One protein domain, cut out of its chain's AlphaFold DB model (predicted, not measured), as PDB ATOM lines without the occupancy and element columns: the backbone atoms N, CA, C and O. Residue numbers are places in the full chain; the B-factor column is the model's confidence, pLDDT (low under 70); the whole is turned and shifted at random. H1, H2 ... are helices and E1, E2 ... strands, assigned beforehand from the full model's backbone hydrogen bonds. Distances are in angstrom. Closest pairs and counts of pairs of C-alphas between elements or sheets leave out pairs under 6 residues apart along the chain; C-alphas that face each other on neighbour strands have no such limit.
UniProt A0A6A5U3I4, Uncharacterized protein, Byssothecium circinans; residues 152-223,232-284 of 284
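This is residues 152 to 223 and 232 to 284 of the 284 residues of an uncharacterized protein of Byssothecium circinans (UniProt A0A6A5U3I4). A twisted wall of seven strands has one long helix, H3, running slantwise over E3 and E4 on one face, and no named helix over the other face. The short helices H1 and H2 lie toward the E1 end, while E6 and E7 at the other end have no named helix over them. The printed part has 125 residues, with three named helices and seven named strands in the order E1 H1 H2 E2 H3 E3 E4 E5 E6 E7; the sheet, E1 E2 E3 E4 E5 E6 E7 from edge to edge, is mixed, and the class is mixed, helices and strands. It is compact, with a radius of gyration of the C-alphas of 15.0 A and spans of 42 by 34 by 26 A.

In the sheet, E1 (residues 152 to 156), E2 (178 to 182) and E3 (212 to 218) are parallel neighbours in turn; N 155 and O 180 are 2.8 A apart, and so are N 181 and O 214. E4 (235 to 242) is antiparallel to E3, with N 215 and O 239 at 3.1 A. E4, E5 (245 to 253), E6 (258 to 264) and E7 (270 to 272) form a meander, each strand the antiparallel neighbour of the one before, in three hairpins; N 238 and O 250 are 2.8 A apart, N 251 and O 260 2.8 A, N 271 and O 263 3.0 A. H3 (192 to 206) is on the sheet at a height of 9.4 A, in two layers, a helix on one face of a sheet; on the local plane it stands at 42 degrees to E3, slantwise. The closest C-alphas of H3 and E3, Ile 199 and Ile 213, are 7.9 A apart. H1 (157 to 160) is on the same face and only just touches H3, with 3 pairs of C-alphas within 8 A, the closest Val 160 and Ile 202 at 6.7 A. H2 (164 to 167) is not on the sheet, and is close to but not clearly touching H3, the closest C-alphas being Gln 167 and Ser 205 at 5.4 A. E1, H1, H2, E2 and E2, H3, E3 are strand-helix-strand units, parallel neighbour strands with helices between, both with right-handed crossovers. In H3 every O i to N i+4 pair is within hydrogen-bond range; H1 and H2 are too short for such a pair, and their single O i to N i+3 pair is within range in H1 but not in H2.

E1 begins at C-alpha 152 (43.318, -32.501, 0.171). H3 is 20.9 A long from C-alpha 192 (35.581, -18.324, 17.224), E4 23.1 A and E5 24.2 A. E7 ends at C-alpha 272 (52.643, -15.486, 18.782).

The C-alphas of Arg 165 and Thr 275, the two farthest apart, are 44.8 A apart. Residues 224 to 231 are not printed, and C-alphas 223 and 232 are 16.2 A apart across this cut between E3 and E4. Of the links that are printed whole, none is long. Residues 273 to 284, to the chain's last residue, hold no named element. The mean pLDDT of the printed part is 79.1; residues 162 to 167, 184 to 190, 219 to 223, 232 to 234 and 280 to 284 are under 70.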
ATOM      1  N   THR A 152      43.608 -33.917  -0.077       94.56
ATOM      2  CA  THR A 152      43.318 -32.501   0.171       94.56
ATOM      3  C   THR A 152      42.198 -31.988  -0.724       94.56
ATOM      4  O   THR A 152      42.318 -31.978  -1.954       94.56
ATOM      5  N   ILE A 153      41.117 -31.501  -0.113       92.31
ATOM      6  CA  ILE A 153      39.978 -30.908  -0.826       92.31
ATOM      7  C   ILE A 153      39.801 -29.454  -0.414       92.31
ATOM      8  O   ILE A 153      39.908 -29.114   0.755       92.31
ATOM      9  N   THR A 154      39.495 -28.598  -1.384       90.94
ATOM     10  CA  THR A 154      39.085 -27.213  -1.175       90.94
ATOM     11  C   THR A 154      37.573 -27.073  -1.344       90.94
ATOM     12  O   THR A 154      37.019 -27.379  -2.403       90.94
ATOM     13  N   VAL A 155      36.892 -26.563  -0.325       88.19
ATOM     14  CA  VAL A 155      35.461 -26.231  -0.345       88.19
ATOM     15  C   VAL A 155      35.280 -24.740  -0.082       88.19
ATOM     16  O   VAL A 155      36.037 -24.173   0.703       88.19
ATOM     17  N   PRO A 156      34.296 -24.075  -0.700       85.94
ATOM     18  CA  PRO A 156      33.925 -22.743  -0.265       85.94
ATOM     19  C   PRO A 156      33.121 -22.833   1.042       85.94
ATOM     20  O   PRO A 156      32.532 -23.876   1.354       85.94
ATOM     21  N   TRP A 157      33.081 -21.746   1.806       83.31
ATOM     22  CA  TRP A 157      32.415 -21.685   3.108       83.31
ATOM     23  C   TRP A 157      30.940 -22.093   3.033       83.31
ATOM     24  O   TRP A 157      30.431 -22.775   3.917       83.31
ATOM     25  N   GLU A 158      30.244 -21.793   1.935       79.38
ATOM     26  CA  GLU A 158      28.832 -22.163   1.791       79.38
ATOM     27  C   GLU A 158      28.607 -23.671   1.879       79.38
ATOM     28  O   GLU A 158      27.516 -24.076   2.269       79.38
ATOM     29  N   PHE A 159      29.594 -24.508   1.528       76.38
ATOM     30  CA  PHE A 159      29.481 -25.973   1.581       76.38
ATOM     31  C   PHE A 159      29.509 -26.533   2.991       76.38
ATOM     32  O   PHE A 159      29.044 -27.648   3.216       76.38
ATOM     33  N   VAL A 160      30.031 -25.745   3.916       72.44
ATOM     34  CA  VAL A 160      30.219 -26.134   5.296       72.44
ATOM     35  C   VAL A 160      28.901 -26.104   6.078       72.44
ATOM     36  O   VAL A 160      28.747 -26.844   7.047       72.44
ATOM     37  N   TYR A 161      27.902 -25.339   5.623       73.12
ATOM     38  CA  TYR A 161      26.582 -25.368   6.247       73.12
ATOM     39  C   TYR A 161      25.945 -26.764   6.123       73.12
ATOM     40  O   TYR A 161      25.755 -27.254   4.994       73.12
ATOM     41  N   PRO A 162      25.591 -27.397   7.262       62.53
ATOM     42  CA  PRO A 162      25.117 -28.769   7.318       62.53
ATOM     43  C   PRO A 162      23.715 -28.855   6.721       62.53
ATOM     44  O   PRO A 162      22.695 -28.723   7.389       62.53
ATOM     45  N   THR A 163      23.657 -29.103   5.421       66.81
ATOM     46  CA  THR A 163      22.475 -29.699   4.806       66.81
ATOM     47  C   THR A 163      22.752 -31.189   4.665       66.81
ATOM     48  O   THR A 163      23.831 -31.584   4.223       66.81
ATOM     49  N   VAL A 164      21.783 -32.035   5.021       57.84
ATOM     50  CA  VAL A 164      21.906 -33.510   5.004       57.84
ATOM     51  C   VAL A 164      22.442 -34.039   3.661       57.84
ATOM     52  O   VAL A 164      23.165 -35.032   3.609       57.84
ATOM     53  N   ARG A 165      22.159 -33.340   2.552       63.88
ATOM     54  CA  ARG A 165      22.656 -33.697   1.214       63.88
ATOM     55  C   ARG A 165      24.177 -33.574   1.052       63.88
ATOM     56  O   ARG A 165      24.728 -34.254   0.194       63.88
ATOM     57  N   ARG A 166      24.857 -32.743   1.847       66.81
ATOM     58  CA  ARG A 166      26.297 -32.466   1.700       66.81
ATOM     59  C   ARG A 166      27.201 -33.405   2.494       66.81
ATOM     60  O   ARG A 166      28.354 -33.569   2.117       66.81
ATOM     61  N   GLN A 167      26.681 -34.093   3.512       64.44
ATOM     62  CA  GLN A 167      27.467 -35.034   4.326       64.44
ATOM     63  C   GLN A 167      27.980 -36.231   3.509       64.44
ATOM     64  O   GLN A 167      29.093 -36.702   3.707       64.44
ATOM     65  N   ARG A 168      27.205 -36.677   2.510       70.62
ATOM     66  CA  ARG A 168      27.584 -37.790   1.620       70.62
ATOM     67  C   ARG A 168      28.615 -37.421   0.553       70.62
ATOM     68  O   ARG A 168      29.040 -38.295  -0.196       70.62
ATOM     69  N   LEU A 169      28.986 -36.143   0.441       71.44
ATOM     70  CA  LEU A 169      29.928 -35.716  -0.590       71.44
ATOM     71  C   LEU A 169      31.315 -36.294  -0.328       71.44
ATOM     72  O   LEU A 169      31.933 -36.762  -1.267       71.44
ATOM     73  N   PHE A 170      31.764 -36.363   0.925       77.00
ATOM     74  CA  PHE A 170      33.125 -36.802   1.250       77.00
ATOM     75  C   PHE A 170      33.311 -38.323   1.302       77.00
ATOM     76  O   PHE A 170      34.446 -38.791   1.304       77.00
ATOM     77  N   THR A 171      32.227 -39.106   1.278       79.44
ATOM     78  CA  THR A 171      32.267 -40.579   1.355       79.44
ATOM     79  C   THR A 171      33.233 -41.251   0.358       79.44
ATOM     80  O   THR A 171      33.865 -42.233   0.738       79.44
ATOM     81  N   PRO A 172      33.409 -40.768  -0.890       80.94
ATOM     82  CA  PRO A 172      34.351 -41.375  -1.836       80.94
ATOM     83  C   PRO A 172      35.838 -41.142  -1.518       80.94
ATOM     84  O   PRO A 172      36.681 -41.811  -2.109       80.94
ATOM     85  N   CYS A 173      36.171 -40.196  -0.639       85.19
ATOM     86  CA  CYS A 173      37.542 -39.790  -0.331       85.19
ATOM     87  C   CYS A 173      37.958 -40.326   1.044       85.19
ATOM     88  O   CYS A 173      38.170 -39.569   1.986       85.19
ATOM     89  N   ILE A 174      38.078 -41.651   1.158       89.00
ATOM     90  CA  ILE A 174      38.375 -42.332   2.432       89.00
ATOM     91  C   ILE A 174      39.713 -41.915   3.064       89.00
ATOM     92  O   ILE A 174      39.850 -41.984   4.280       89.00
ATOM     93  N   ASN A 175      40.676 -41.455   2.254       92.81
ATOM     94  CA  ASN A 175      41.994 -40.996   2.705       92.81
ATOM     95  C   ASN A 175      42.098 -39.467   2.778       92.81
ATOM     96  O   ASN A 175      43.209 -38.929   2.815       92.81
ATOM     97  N   LEU A 176      40.962 -38.761   2.762       93.00
ATOM     98  CA  LEU A 176      40.944 -37.326   3.009       93.00
ATOM     99  C   LEU A 176      41.613 -37.060   4.361       93.00
ATOM    100  O   LEU A 176      41.232 -37.639   5.370       93.00
ATOM    101  N   SER A 177      42.636 -36.214   4.371       93.19
ATOM    102  CA  SER A 177      43.348 -35.831   5.592       93.19
ATOM    103  C   SER A 177      43.360 -34.326   5.801       93.19
ATOM    104  O   SER A 177      43.644 -33.872   6.906       93.19
ATOM    105  N   THR A 178      43.055 -33.552   4.756       93.19
ATOM    106  CA  THR A 178      43.050 -32.093   4.794       93.19
ATOM    107  C   THR A 178      41.827 -31.530   4.070       93.19
ATOM    108  O   THR A 178      41.580 -31.826   2.899       93.19
ATOM    109  N   LEU A 179      41.077 -30.664   4.743       92.19
ATOM    110  CA  LEU A 179      39.983 -29.892   4.168       92.19
ATOM    111  C   LEU A 179      40.314 -28.402   4.251       92.19
ATOM    112  O   LEU A 179      40.398 -27.825   5.329       92.19
ATOM    113  N   ILE A 180      40.474 -27.765   3.100       91.12
ATOM    114  CA  ILE A 180      40.687 -26.326   2.986       91.12
ATOM    115  C   ILE A 180      39.329 -25.666   2.775       91.12
ATOM    116  O   ILE A 180      38.675 -25.883   1.756       91.12
ATOM    117  N   VAL A 181      38.907 -24.842   3.722       88.69
ATOM    118  CA  VAL A 181      37.667 -24.075   3.640       88.69
ATOM    119  C   VAL A 181      38.014 -22.649   3.228       88.69
ATOM    120  O   VAL A 181      38.719 -21.951   3.948       88.69
ATOM    121  N   GLN A 182      37.549 -22.211   2.061       85.69
ATOM    122  CA  GLN A 182      37.736 -20.841   1.579       85.69
ATOM    123  C   GLN A 182      36.503 -19.998   1.889       85.69
ATOM    124  O   GLN A 182      35.421 -20.300   1.387       85.69
ATOM    125  N   ASP A 183      36.656 -18.909   2.637       76.81
ATOM    126  CA  ASP A 183      35.596 -17.902   2.715       76.81
ATOM    127  C   ASP A 183      35.600 -17.039   1.448       76.81
ATOM    128  O   ASP A 183      36.471 -16.195   1.228       76.81
ATOM    129  N   THR A 184      34.622 -17.288   0.581       67.94
ATOM    130  CA  THR A 184      34.466 -16.589  -0.695       67.94
ATOM    131  C   THR A 184      33.574 -15.353  -0.622       67.94
ATOM    132  O   THR A 184      33.630 -14.522  -1.527       67.94
ATOM    133  N   PHE A 185      32.765 -15.187   0.427       59.47
ATOM    134  CA  PHE A 185      31.671 -14.204   0.426       59.47
ATOM    135  C   PHE A 185      31.676 -13.244   1.612       59.47
ATOM    136  O   PHE A 185      30.712 -12.501   1.783       59.47
ATOM    137  N   HIS A 186      32.780 -13.173   2.365       60.88
ATOM    138  CA  HIS A 186      32.896 -12.260   3.510       60.88
ATOM    139  C   HIS A 186      31.777 -12.525   4.522       60.88
ATOM    140  O   HIS A 186      31.289 -11.601   5.186       60.88
ATOM    141  N   TYR A 187      31.306 -13.776   4.594       55.62
ATOM    142  CA  TYR A 187      30.298 -14.120   5.573       55.62
ATOM    143  C   TYR A 187      30.947 -13.920   6.926       55.62
ATOM    144  O   TYR A 187      32.003 -14.470   7.218       55.62
ATOM    145  N   CYS A 188      30.338 -13.038   7.709       55.00
ATOM    146  CA  CYS A 188      30.871 -12.597   8.973       55.00
ATOM    147  C   CYS A 188      31.063 -13.816   9.875       55.00
ATOM    148  O   CYS A 188      30.132 -14.323  10.501       55.00
ATOM    149  N   ILE A 189      32.293 -14.301   9.945       63.72
ATOM    150  CA  ILE A 189      32.738 -15.099  11.065       63.72
ATOM    151  C   ILE A 189      32.648 -14.162  12.264       63.72
ATOM    152  O   ILE A 189      33.484 -13.286  12.461       63.72
ATOM    153  N   HIS A 190      31.531 -14.266  12.976       64.69
ATOM    154  CA  HIS A 190      31.196 -13.356  14.063       64.69
ATOM    155  C   HIS A 190      31.950 -13.695  15.348       64.69
ATOM    156  O   HIS A 190      32.064 -12.838  16.211       64.69
ATOM    157  N   SER A 191      32.425 -14.937  15.493       78.94
ATOM    158  CA  SER A 191      33.180 -15.385  16.662       78.94
ATOM    159  C   SER A 191      33.878 -16.722  16.406       78.94
ATOM    160  O   SER A 191      33.415 -17.533  15.596       78.94
ATOM    161  N   LEU A 192      34.942 -17.003  17.168       78.94
ATOM    162  CA  LEU A 192      35.581 -18.324  17.224       78.94
ATOM    163  C   LEU A 192      34.592 -19.435  17.611       78.94
ATOM    164  O   LEU A 192      34.691 -20.552  17.109       78.94
ATOM    165  N   GLY A 193      33.601 -19.128  18.455       82.81
ATOM    166  CA  GLY A 193      32.555 -20.077  18.841       82.81
ATOM    167  C   GLY A 193      31.727 -20.559  17.648       82.81
ATOM    168  O   GLY A 193      31.479 -21.759  17.514       82.81
ATOM    169  N   HIS A 194      31.360 -19.650  16.736       81.25
ATOM    170  CA  HIS A 194      30.659 -20.023  15.506       81.25
ATOM    171  C   HIS A 194      31.541 -20.897  14.607       81.25
ATOM    172  O   HIS A 194      31.068 -21.923  14.120       81.25
ATOM    173  N   ILE A 195      32.825 -20.547  14.446       81.19
ATOM    174  CA  ILE A 195      33.766 -21.371  13.675       81.19
ATOM    175  C   ILE A 195      33.859 -22.775  14.275       81.19
ATOM    176  O   ILE A 195      33.671 -23.757  13.566       81.19
ATOM    177  N   ASN A 196      34.090 -22.884  15.583       84.12
ATOM    178  CA  ASN A 196      34.241 -24.168  16.263       84.12
ATOM    179  C   ASN A 196      32.991 -25.037  16.140       84.12
ATOM    180  O   ASN A 196      33.112 -26.229  15.860       84.12
ATOM    181  N   HIS A 197      31.795 -24.459  16.289       84.62
ATOM    182  CA  HIS A 197      30.546 -25.190  16.078       84.62
ATOM    183  C   HIS A 197      30.460 -25.756  14.656       84.62
ATOM    184  O   HIS A 197      30.176 -26.938  14.449       84.62
ATOM    185  N   VAL A 198      30.758 -24.908  13.677       82.69
ATOM    186  CA  VAL A 198      30.727 -25.256  12.266       82.69
ATOM    187  C   VAL A 198      31.736 -26.364  11.942       82.69
ATOM    188  O   VAL A 198      31.367 -27.386  11.365       82.69
ATOM    189  N   ILE A 199      32.986 -26.212  12.373       83.94
ATOM    190  CA  ILE A 199      34.043 -27.208  12.189       83.94
ATOM    191  C   ILE A 199      33.692 -28.533  12.871       83.94
ATOM    192  O   ILE A 199      33.841 -29.594  12.265       83.94
ATOM    193  N   SER A 200      33.144 -28.490  14.085       85.19
ATOM    194  CA  SER A 200      32.695 -29.697  14.791       85.19
ATOM    195  C   SER A 200      31.613 -30.440  14.005       85.19
ATOM    196  O   SER A 200      31.631 -31.668  13.926       85.19
ATOM    197  N   SER A 201      30.699 -29.702  13.362       83.81
ATOM    198  CA  SER A 201      29.677 -30.279  12.483       83.81
ATOM    199  C   SER A 201      30.282 -30.958  11.248       83.81
ATOM    200  O   SER A 201      29.842 -32.051  10.876       83.81
ATOM    201  N   ILE A 202      31.318 -30.365  10.637       82.69
ATOM    202  CA  ILE A 202      32.057 -30.980   9.520       82.69
ATOM    203  C   ILE A 202      32.719 -32.282   9.966       82.69
ATOM    204  O   ILE A 202      32.516 -33.313   9.326       82.69
ATOM    205  N   ILE A 203      33.486 -32.244  11.060       85.38
ATOM    206  CA  ILE A 203      34.215 -33.408  11.584       85.38
ATOM    207  C   ILE A 203      33.236 -34.546  11.883       85.38
ATOM    208  O   ILE A 203      33.443 -35.671  11.427       85.38
ATOM    209  N   GLY A 204      32.121 -34.239  12.556       84.88
ATOM    210  CA  GLY A 204      31.063 -35.212  12.825       84.88
ATOM    211  C   GLY A 204      30.409 -35.768  11.555       84.88
ATOM    212  O   GLY A 204      30.055 -36.942  11.512       84.88
ATOM    213  N   SER A 205      30.290 -34.956  10.502       81.94
ATOM    214  CA  SER A 205      29.707 -35.374   9.219       81.94
ATOM    215  C   SER A 205      30.643 -36.241   8.377       81.94
ATOM    216  O   SER A 205      30.172 -37.130   7.671       81.94
ATOM    217  N   ILE A 206      31.950 -35.971   8.415       84.06
ATOM    218  CA  ILE A 206      32.968 -36.739   7.682       84.06
ATOM    219  C   ILE A 206      33.309 -38.034   8.434       84.06
ATOM    220  O   ILE A 206      33.660 -39.032   7.811       84.06
ATOM    221  N   GLY A 207      33.170 -38.039   9.763       85.06
ATOM    222  CA  GLY A 207      33.481 -39.197  10.601       85.06
ATOM    223  C   GLY A 207      34.984 -39.439  10.770       85.06
ATOM    224  O   GLY A 207      35.386 -40.544  11.121       85.06
ATOM    225  N   GLN A 208      35.818 -38.426  10.516       84.25
ATOM    226  CA  GLN A 208      37.273 -38.488  10.666       84.25
ATOM    227  C   GLN A 208      37.728 -37.485  11.730       84.25
ATOM    228  O   GLN A 208      37.730 -36.280  11.491       84.25
ATOM    229  N   ALA A 209      38.123 -37.983  12.904       81.69
ATOM    230  CA  ALA A 209      38.580 -37.140  14.013       81.69
ATOM    231  C   ALA A 209      39.926 -36.445  13.726       81.69
ATOM    232  O   ALA A 209      40.161 -35.335  14.202       81.69
ATOM    233  N   ASP A 210      40.777 -37.066  12.904       85.75
ATOM    234  CA  ASP A 210      42.131 -36.590  12.580       85.75
ATOM    235  C   ASP A 210      42.190 -35.702  11.325       85.75
ATOM    236  O   ASP A 210      43.260 -35.485  10.752       85.75
ATOM    237  N   LEU A 211      41.043 -35.191  10.873       87.94
ATOM    238  CA  LEU A 211      40.980 -34.309   9.715       87.94
ATOM    239  C   LEU A 211      41.633 -32.957  10.032       87.94
ATOM    240  O   LEU A 211      41.191 -32.242  10.933       87.94
ATOM    241  N   ASN A 212      42.638 -32.576   9.242       88.88
ATOM    242  CA  ASN A 212      43.204 -31.234   9.291       88.88
ATOM    243  C   ASN A 212      42.261 -30.284   8.564       88.88
ATOM    244  O   ASN A 212      41.934 -30.501   7.397       88.88
ATOM    245  N   ILE A 213      41.814 -29.227   9.231       87.81
ATOM    246  CA  ILE A 213      40.965 -28.222   8.591       87.81
ATOM    247  C   ILE A 213      41.735 -26.920   8.523       87.81
ATOM    248  O   ILE A 213      42.288 -26.484   9.523       87.81
ATOM    249  N   HIS A 214      41.802 -26.348   7.324       89.38
ATOM    250  CA  HIS A 214      42.463 -25.084   7.043       89.38
ATOM    251  C   HIS A 214      41.374 -24.092   6.666       89.38
ATOM    252  O   HIS A 214      40.902 -24.088   5.526       89.38
ATOM    253  N   LEU A 215      40.939 -23.272   7.616       85.75
ATOM    254  CA  LEU A 215      39.992 -22.207   7.311       85.75
ATOM    255  C   LEU A 215      40.766 -20.983   6.839       85.75
ATOM    256  O   LEU A 215      41.458 -20.363   7.636       85.75
ATOM    257  N   VAL A 216      40.648 -20.669   5.552       84.88
ATOM    258  CA  VAL A 216      41.316 -19.539   4.906       84.88
ATOM    259  C   VAL A 216      40.339 -18.373   4.827       84.88
ATOM    260  O   VAL A 216      39.425 -18.371   3.993       84.88
ATOM    261  N   CYS A 217      40.556 -17.379   5.684       80.62
ATOM    262  CA  CYS A 217      39.743 -16.170   5.752       80.62
ATOM    263  C   CYS A 217      40.501 -14.976   5.163       80.62
ATOM    264  O   CYS A 217      41.624 -14.703   5.601       80.62
ATOM    265  N   PRO A 218      39.906 -14.216   4.227       71.00
ATOM    266  CA  PRO A 218      40.424 -12.898   3.899       71.00
ATOM    267  C   PRO A 218      40.216 -11.975   5.108       71.00
ATOM    268  O   PRO A 218      39.089 -11.797   5.576       71.00
ATOM    269  N   ILE A 219      41.293 -11.388   5.634       66.75
ATOM    270  CA  ILE A 219      41.178 -10.430   6.739       66.75
ATOM    271  C   ILE A 219      40.716  -9.094   6.157       66.75
ATOM    272  O   ILE A 219      41.495  -8.361   5.552       66.75
ATOM    273  N   ASN A 220      39.443  -8.753   6.352       61.25
ATOM    274  CA  ASN A 220      38.985  -7.381   6.172       61.25
ATOM    275  C   ASN A 220      39.181  -6.647   7.496       61.25
ATOM    276  O   ASN A 220      38.454  -6.902   8.457       61.25
ATOM    277  N   PHE A 221      40.153  -5.737   7.558       50.62
ATOM    278  CA  PHE A 221      40.314  -4.846   8.704       50.62
ATOM    279  C   PHE A 221      39.065  -3.951   8.809       50.62
ATOM    280  O   PHE A 221      38.943  -2.934   8.122       50.62
ATOM    281  N   ARG A 222      38.099  -4.354   9.649       48.41
ATOM    282  CA  ARG A 222      36.987  -3.503  10.096       48.41
ATOM    283  C   ARG A 222      37.603  -2.314  10.831       48.41
ATOM    284  O   ARG A 222      37.930  -2.413  12.006       48.41
ATOM    285  N   GLY A 223      37.830  -1.217  10.122       50.47
ATOM    286  CA  GLY A 223      38.441  -0.027  10.713       50.47
ATOM    287  C   GLY A 223      38.893   1.028   9.715       50.47
ATOM    288  O   GLY A 223      39.049   2.179  10.104       50.47
ATOM    289  N   LEU A 232      41.916  -8.409  -2.655       53.88
ATOM    290  CA  LEU A 232      41.684  -9.685  -1.937       53.88
ATOM    291  C   LEU A 232      42.970 -10.475  -1.587       53.88
ATOM    292  O   LEU A 232      42.913 -11.648  -1.229       53.88
ATOM    293  N   LYS A 233      44.137  -9.865  -1.777       55.97
ATOM    294  CA  LYS A 233      45.466 -10.441  -1.753       55.97
ATOM    295  C   LYS A 233      46.304  -9.987  -0.571       55.97
ATOM    296  O   LYS A 233      47.456 -10.366  -0.551       55.97
ATOM    297  N   GLU A 234      45.815  -9.150   0.337       63.56
ATOM    298  CA  GLU A 234      46.727  -8.511   1.296       63.56
ATOM    299  C   GLU A 234      47.009  -9.411   2.506       63.56
ATOM    300  O   GLU A 234      48.168  -9.564   2.874       63.56
ATOM    301  N   TRP A 235      45.997 -10.099   3.046       70.25
ATOM    302  CA  TRP A 235      46.157 -10.924   4.247       70.25
ATOM    303  C   TRP A 235      45.288 -12.179   4.216       70.25
ATOM    304  O   TRP A 235      44.126 -12.138   3.796       70.25
ATOM    305  N   GLN A 236      45.832 -13.285   4.717       80.00
ATOM    306  CA  GLN A 236      45.084 -14.509   4.991       80.00
ATOM    307  C   GLN A 236      45.328 -14.978   6.415       80.00
ATOM    308  O   GLN A 236      46.471 -15.121   6.828       80.00
ATOM    309  N   ARG A 237      44.241 -15.287   7.123       82.88
ATOM    310  CA  ARG A 237      44.306 -16.056   8.365       82.88
ATOM    311  C   ARG A 237      43.954 -17.501   8.067       82.88
ATOM    312  O   ARG A 237      42.918 -17.760   7.449       82.88
ATOM    313  N   ILE A 238      44.811 -18.414   8.498       84.75
ATOM    314  CA  ILE A 238      44.640 -19.856   8.399       84.75
ATOM    315  C   ILE A 238      44.485 -20.388   9.811       84.75
ATOM    316  O   ILE A 238      45.415 -20.363  10.608       84.75
ATOM    317  N   PHE A 239      43.303 -20.890  10.123       84.56
ATOM    318  CA  PHE A 239      43.089 -21.619  11.364       84.56
ATOM    319  C   PHE A 239      43.290 -23.110  11.093       84.56
ATOM    320  O   PHE A 239      42.738 -23.628  10.116       84.56
ATOM    321  N   LEU A 240      44.077 -23.775  11.939       84.12
ATOM    322  CA  LEU A 240      44.441 -25.181  11.807       84.12
ATOM    323  C   LEU A 240      43.813 -25.995  12.941       84.12
ATOM    324  O   LEU A 240      44.107 -25.781  14.119       84.12
ATOM    325  N   TRP A 241      42.954 -26.951  12.573       87.44
ATOM    326  CA  TRP A 241      42.356 -27.903  13.516       87.44
ATOM    327  C   TRP A 241      43.000 -29.275  13.428       87.44
ATOM    328  O   TRP A 241      43.329 -29.744  12.341       87.44
ATOM    329  N   LYS A 242      43.084 -29.943  14.579       83.50
ATOM    330  CA  LYS A 242      43.455 -31.351  14.707       83.50
ATOM    331  C   LYS A 242      42.735 -31.945  15.914       83.50
ATOM    332  O   LYS A 242      42.627 -31.288  16.947       83.50
ATOM    333  N   ALA A 243      42.211 -33.165  15.781       83.88
ATOM    334  CA  ALA A 243      41.462 -33.840  16.848       83.88
ATOM    335  C   ALA A 243      40.311 -32.985  17.432       83.88
ATOM    336  O   ALA A 243      40.070 -32.970  18.638       83.88
ATOM    337  N   GLY A 244      39.609 -32.233  16.573       79.88
ATOM    338  CA  GLY A 244      38.454 -31.415  16.967       79.88
ATOM    339  C   GLY A 244      38.768 -30.085  17.660       79.88
ATOM    340  O   GLY A 244      37.834 -29.399  18.070       79.88
ATOM    341  N   LYS A 245      40.039 -29.686  17.779       86.38
ATOM    342  CA  LYS A 245      40.447 -28.414  18.397       86.38
ATOM    343  C   LYS A 245      41.357 -27.612  17.477       86.38
ATOM    344  O   LYS A 245      42.089 -28.202  16.684       86.38
ATOM    345  N   ILE A 246      41.302 -26.284  17.585       87.31
ATOM    346  CA  ILE A 246      42.313 -25.413  16.973       87.31
ATOM    347  C   ILE A 246      43.615 -25.687  17.718       87.31
ATOM    348  O   ILE A 246      43.612 -25.691  18.944       87.31
ATOM    349  N   TYR A 247      44.704 -25.928  17.001       88.75
ATOM    350  CA  TYR A 247      46.027 -26.073  17.617       88.75
ATOM    351  C   TYR A 247      47.006 -24.991  17.162       88.75
ATOM    352  O   TYR A 247      48.023 -24.768  17.813       88.75
ATOM    353  N   GLU A 248      46.719 -24.331  16.040       91.38
ATOM    354  CA  GLU A 248      47.582 -23.306  15.472       91.38
ATOM    355  C   GLU A 248      46.759 -22.330  14.621       91.38
ATOM    356  O   GLU A 248      45.809 -22.720  13.935       91.38
ATOM    357  N   ILE A 249      47.120 -21.053  14.673       89.19
ATOM    358  CA  ILE A 249      46.604 -20.008  13.787       89.19
ATOM    359  C   ILE A 249      47.805 -19.418  13.063       89.19
ATOM    360  O   ILE A 249      48.817 -19.130  13.691       89.19
ATOM    361  N   GLN A 250      47.706 -19.238  11.755       88.88
ATOM    362  CA  GLN A 250      48.741 -18.607  10.946       88.88
ATOM    363  C   GLN A 250      48.163 -17.363  10.284       88.88
ATOM    364  O   GLN A 250      47.114 -17.437   9.644       88.88
ATOM    365  N   ASP A 251      48.851 -16.239  10.412       85.81
ATOM    366  CA  ASP A 251      48.583 -15.031   9.645       85.81
ATOM    367  C   ASP A 251      49.655 -14.880   8.580       85.81
ATOM    368  O   ASP A 251      50.837 -14.783   8.892       85.81
ATOM    369  N   HIS A 252      49.218 -14.853   7.325       82.75
ATOM    370  CA  HIS A 252      50.069 -14.647   6.166       82.75
ATOM    371  C   HIS A 252      49.806 -13.259   5.584       82.75
ATOM    372  O   HIS A 252      48.725 -13.004   5.033       82.75
ATOM    373  N   ASP A 253      50.801 -12.379   5.674       80.69
ATOM    374  CA  ASP A 253      50.829 -11.111   4.948       80.69
ATOM    375  C   ASP A 253      51.564 -11.291   3.620       80.69
ATOM    376  O   ASP A 253      52.777 -11.505   3.558       80.69
ATOM    377  N   TYR A 254      50.835 -11.146   2.522       72.12
ATOM    378  CA  TYR A 254      51.397 -11.300   1.184       72.12
ATOM    379  C   TYR A 254      52.362 -10.187   0.784       72.12
ATOM    380  O   TYR A 254      53.208 -10.390  -0.094       72.12
ATOM    381  N   ASN A 255      52.219  -9.003   1.380       73.00
ATOM    382  CA  ASN A 255      53.043  -7.846   1.058       73.00
ATOM    383  C   ASN A 255      54.399  -7.945   1.744       73.00
ATOM    384  O   ASN A 255      55.431  -7.735   1.105       73.00
ATOM    385  N   THR A 256      54.395  -8.277   3.033       75.94
ATOM    386  CA  THR A 256      55.625  -8.372   3.827       75.94
ATOM    387  C   THR A 256      56.247  -9.765   3.779       75.94
ATOM    388  O   THR A 256      57.431  -9.901   4.085       75.94
ATOM    389  N   LYS A 257      55.492 -10.786   3.335       76.50
ATOM    390  CA  LYS A 257      55.848 -12.211   3.443       76.50
ATOM    391  C   LYS A 257      56.164 -12.621   4.880       76.50
ATOM    392  O   LYS A 257      56.988 -13.507   5.100       76.50
ATOM    393  N   VAL A 258      55.566 -11.924   5.842       72.06
ATOM    394  CA  VAL A 258      55.684 -12.261   7.251       72.06
ATOM    395  C   VAL A 258      54.581 -13.256   7.568       72.06
ATOM    396  O   VAL A 258      53.401 -12.996   7.326       72.06
ATOM    397  N   ASP A 259      55.017 -14.401   8.078       83.88
ATOM    398  CA  ASP A 259      54.166 -15.418   8.665       83.88
ATOM    399  C   ASP A 259      54.221 -15.257  10.182       83.88
ATOM    400  O   ASP A 259      55.278 -15.445  10.791       83.88
ATOM    401  N   SER A 260      53.087 -14.916  10.787       88.06
ATOM    402  CA  SER A 260      52.917 -14.969  12.239       88.06
ATOM    403  C   SER A 260      52.175 -16.246  12.601       88.06
ATOM    404  O   SER A 260      51.109 -16.531  12.055       88.06
ATOM    405  N   THR A 261      52.725 -17.014  13.537       91.94
ATOM    406  CA  THR A 261      52.140 -18.282  13.988       91.94
ATOM    407  C   THR A 261      51.770 -18.182  15.453       91.94
ATOM    408  O   THR A 261      52.633 -17.927  16.293       91.94
ATOM    409  N   TYR A 262      50.513 -18.452  15.771       90.50
ATOM    410  CA  TYR A 262      49.968 -18.396  17.119       90.50
ATOM    411  C   TYR A 262      49.604 -19.792  17.604       90.50
ATOM    412  O   TYR A 262      49.048 -20.598  16.850       90.50
ATOM    413  N   ARG A 263      49.885 -20.061  18.877       92.19
ATOM    414  CA  ARG A 263      49.518 -21.306  19.558       92.19
ATOM    415  C   ARG A 263      48.885 -20.999  20.905       92.19
ATOM    416  O   ARG A 263      49.210 -19.992  21.528       92.19
ATOM    417  N   GLU A 264      47.974 -21.870  21.310       90.44
ATOM    418  CA  GLU A 264      47.360 -21.827  22.631       90.44
ATOM    419  C   GLU A 264      48.377 -22.305  23.678       90.44
ATOM    420  O   GLU A 264      48.981 -23.370  23.523       90.44
ATOM    421  N   ASP A 265      48.600 -21.497  24.710       88.44
ATOM    422  CA  ASP A 265      49.423 -21.853  25.860       88.44
ATOM    423  C   ASP A 265      48.640 -22.686  26.896       88.44
ATOM    424  O   ASP A 265      47.460 -22.999  26.732       88.44
ATOM    425  N   GLU A 266      49.298 -23.063  27.996       88.94
ATOM    426  CA  GLU A 266      48.669 -23.843  29.073       88.94
ATOM    427  C   GLU A 266      47.509 -23.104  29.767       88.94
ATOM    428  O   GLU A 266      46.665 -23.743  30.399       88.94
ATOM    429  N   ALA A 267      47.445 -21.775  29.646       87.94
ATOM    430  CA  ALA A 267      46.394 -20.937  30.213       87.94
ATOM    431  C   ALA A 267      45.199 -20.740  29.260       87.94
ATOM    432  O   ALA A 267      44.229 -20.081  29.637       87.94
ATOM    433  N   GLY A 268      45.243 -21.302  28.046       85.06
ATOM    434  CA  GLY A 268      44.215 -21.094  27.024       85.06
ATOM    435  C   GLY A 268      44.353 -19.763  26.277       85.06
ATOM    436  O   GLY A 268      43.403 -19.304  25.639       85.06
ATOM    437  N   THR A 269      45.512 -19.108  26.380       87.06
ATOM    438  CA  THR A 269      45.800 -17.833  25.717       87.06
ATOM    439  C   THR A 269      46.548 -18.087  24.415       87.06
ATOM    440  O   THR A 269      47.449 -18.919  24.346       87.06
ATOM    441  N   TRP A 270      46.172 -17.373  23.355       86.88
ATOM    442  CA  TRP A 270      46.824 -17.490  22.052       86.88
ATOM    443  C   TRP A 270      47.981 -16.497  21.957       86.88
ATOM    444  O   TRP A 270      47.764 -15.285  21.967       86.88
ATOM    445  N   CYS A 271      49.198 -17.021  21.830       88.75
ATOM    446  CA  CYS A 271      50.430 -16.235  21.818       88.75
ATOM    447  C   CYS A 271      51.186 -16.446  20.503       88.75
ATOM    448  O   CYS A 271      51.265 -17.572  19.999       88.75
ATOM    449  N   GLU A 272      51.752 -15.378  19.938       90.81
ATOM    450  CA  GLU A 272      52.643 -15.486  18.782       90.81
ATOM    451  C   GLU A 272      53.928 -16.227  19.183       90.81
ATOM    452  O   GLU A 272      54.593 -15.891  20.160       90.81
ATOM    453  N   THR A 273      54.307 -17.237  18.403       88.81
ATOM    454  CA  THR A 273      55.385 -18.182  18.741       88.81
ATOM    455  C   THR A 273      56.760 -17.506  18.801       88.81
ATOM    456  O   THR A 273      57.638 -17.963  19.530       88.81
ATOM    457  N   THR A 274      56.962 -16.429  18.038       85.62
ATOM    458  CA  THR A 274      58.259 -15.737  17.940       85.62
ATOM    459  C   THR A 274      58.397 -14.611  18.961       85.62
ATOM    460  O   THR A 274      59.462 -14.453  19.555       85.62
ATOM    461  N   THR A 275      57.347 -13.809  19.148       86.81
ATOM    462  CA  THR A 275      57.384 -12.581  19.961       86.81
ATOM    463  C   THR A 275      56.800 -12.782  21.360       86.81
ATOM    464  O   THR A 275      57.134 -12.028  22.270       86.81
ATOM    465  N   GLY A 276      55.949 -13.796  21.547       85.31
ATOM    466  CA  GLY A 276      55.148 -13.980  22.756       85.31
ATOM    467  C   GLY A 276      53.973 -13.006  22.873       85.31
ATOM    468  O   GLY A 276      53.322 -12.984  23.916       85.31
ATOM    469  N   GLU A 277      53.692 -12.192  21.849       85.69
ATOM    470  CA  GLU A 277      52.578 -11.244  21.884       85.69
ATOM    471  C   GLU A 277      51.231 -11.976  21.928       85.69
ATOM    472  O   GLU A 277      50.961 -12.888  21.140       85.69
ATOM    473  N   ILE A 278      50.377 -11.565  22.868       83.25
ATOM    474  CA  ILE A 278      49.026 -12.102  23.028       83.25
ATOM    475  C   ILE A 278      48.117 -11.475  21.973       83.25
ATOM    476  O   ILE A 278      48.041 -10.252  21.835       83.25
ATOM    477  N   ILE A 279      47.361 -12.309  21.262       81.12
ATOM    478  CA  ILE A 279      46.402 -11.832  20.265       81.12
ATOM    479  C   ILE A 279      45.025 -11.544  20.890       81.12
ATOM    480  O   ILE A 279      44.025 -12.203  20.617       81.12
ATOM    481  N   ASP A 280      44.946 -10.492  21.708       66.75
ATOM    482  CA  ASP A 280      43.717 -10.114  22.439       66.75
ATOM    483  C   ASP A 280      42.520  -9.778  21.524       66.75
ATOM    484  O   ASP A 280      41.359  -9.882  21.915       66.75
ATOM    485  N   ARG A 281      42.775  -9.385  20.268       61.19
ATOM    486  CA  ARG A 281      41.737  -8.918  19.328       61.19
ATOM    487  C   ARG A 281      40.974 -10.026  18.596       61.19
ATOM    488  O   ARG A 281      40.116  -9.714  17.779       61.19
ATOM    489  N   LEU A 282      41.295 -11.298  18.825       56.97
ATOM    490  CA  LEU A 282      40.687 -12.420  18.093       56.97
ATOM    491  C   LEU A 282      39.333 -12.883  18.670       56.97
ATOM    492  O   LEU A 282      38.625 -13.640  18.005       56.97
ATOM    493  N   ILE A 283      38.990 -12.452  19.892       51.25
ATOM    494  CA  ILE A 283      37.895 -13.020  20.704       51.25
ATOM    495  C   ILE A 283      36.686 -12.065  20.858       51.25
ATOM    496  O   ILE A 283      35.600 -12.533  21.198       51.25
ATOM    497  N   ALA A 284      36.836 -10.766  20.567       43.00
ATOM    498  CA  ALA A 284      35.762  -9.761  20.647       43.00
ATOM    499  C   ALA A 284      35.098  -9.493  19.286       43.00
ATOM    500  O   ALA A 284      33.851  -9.380  19.257       43.00
TER     501      ALA A 284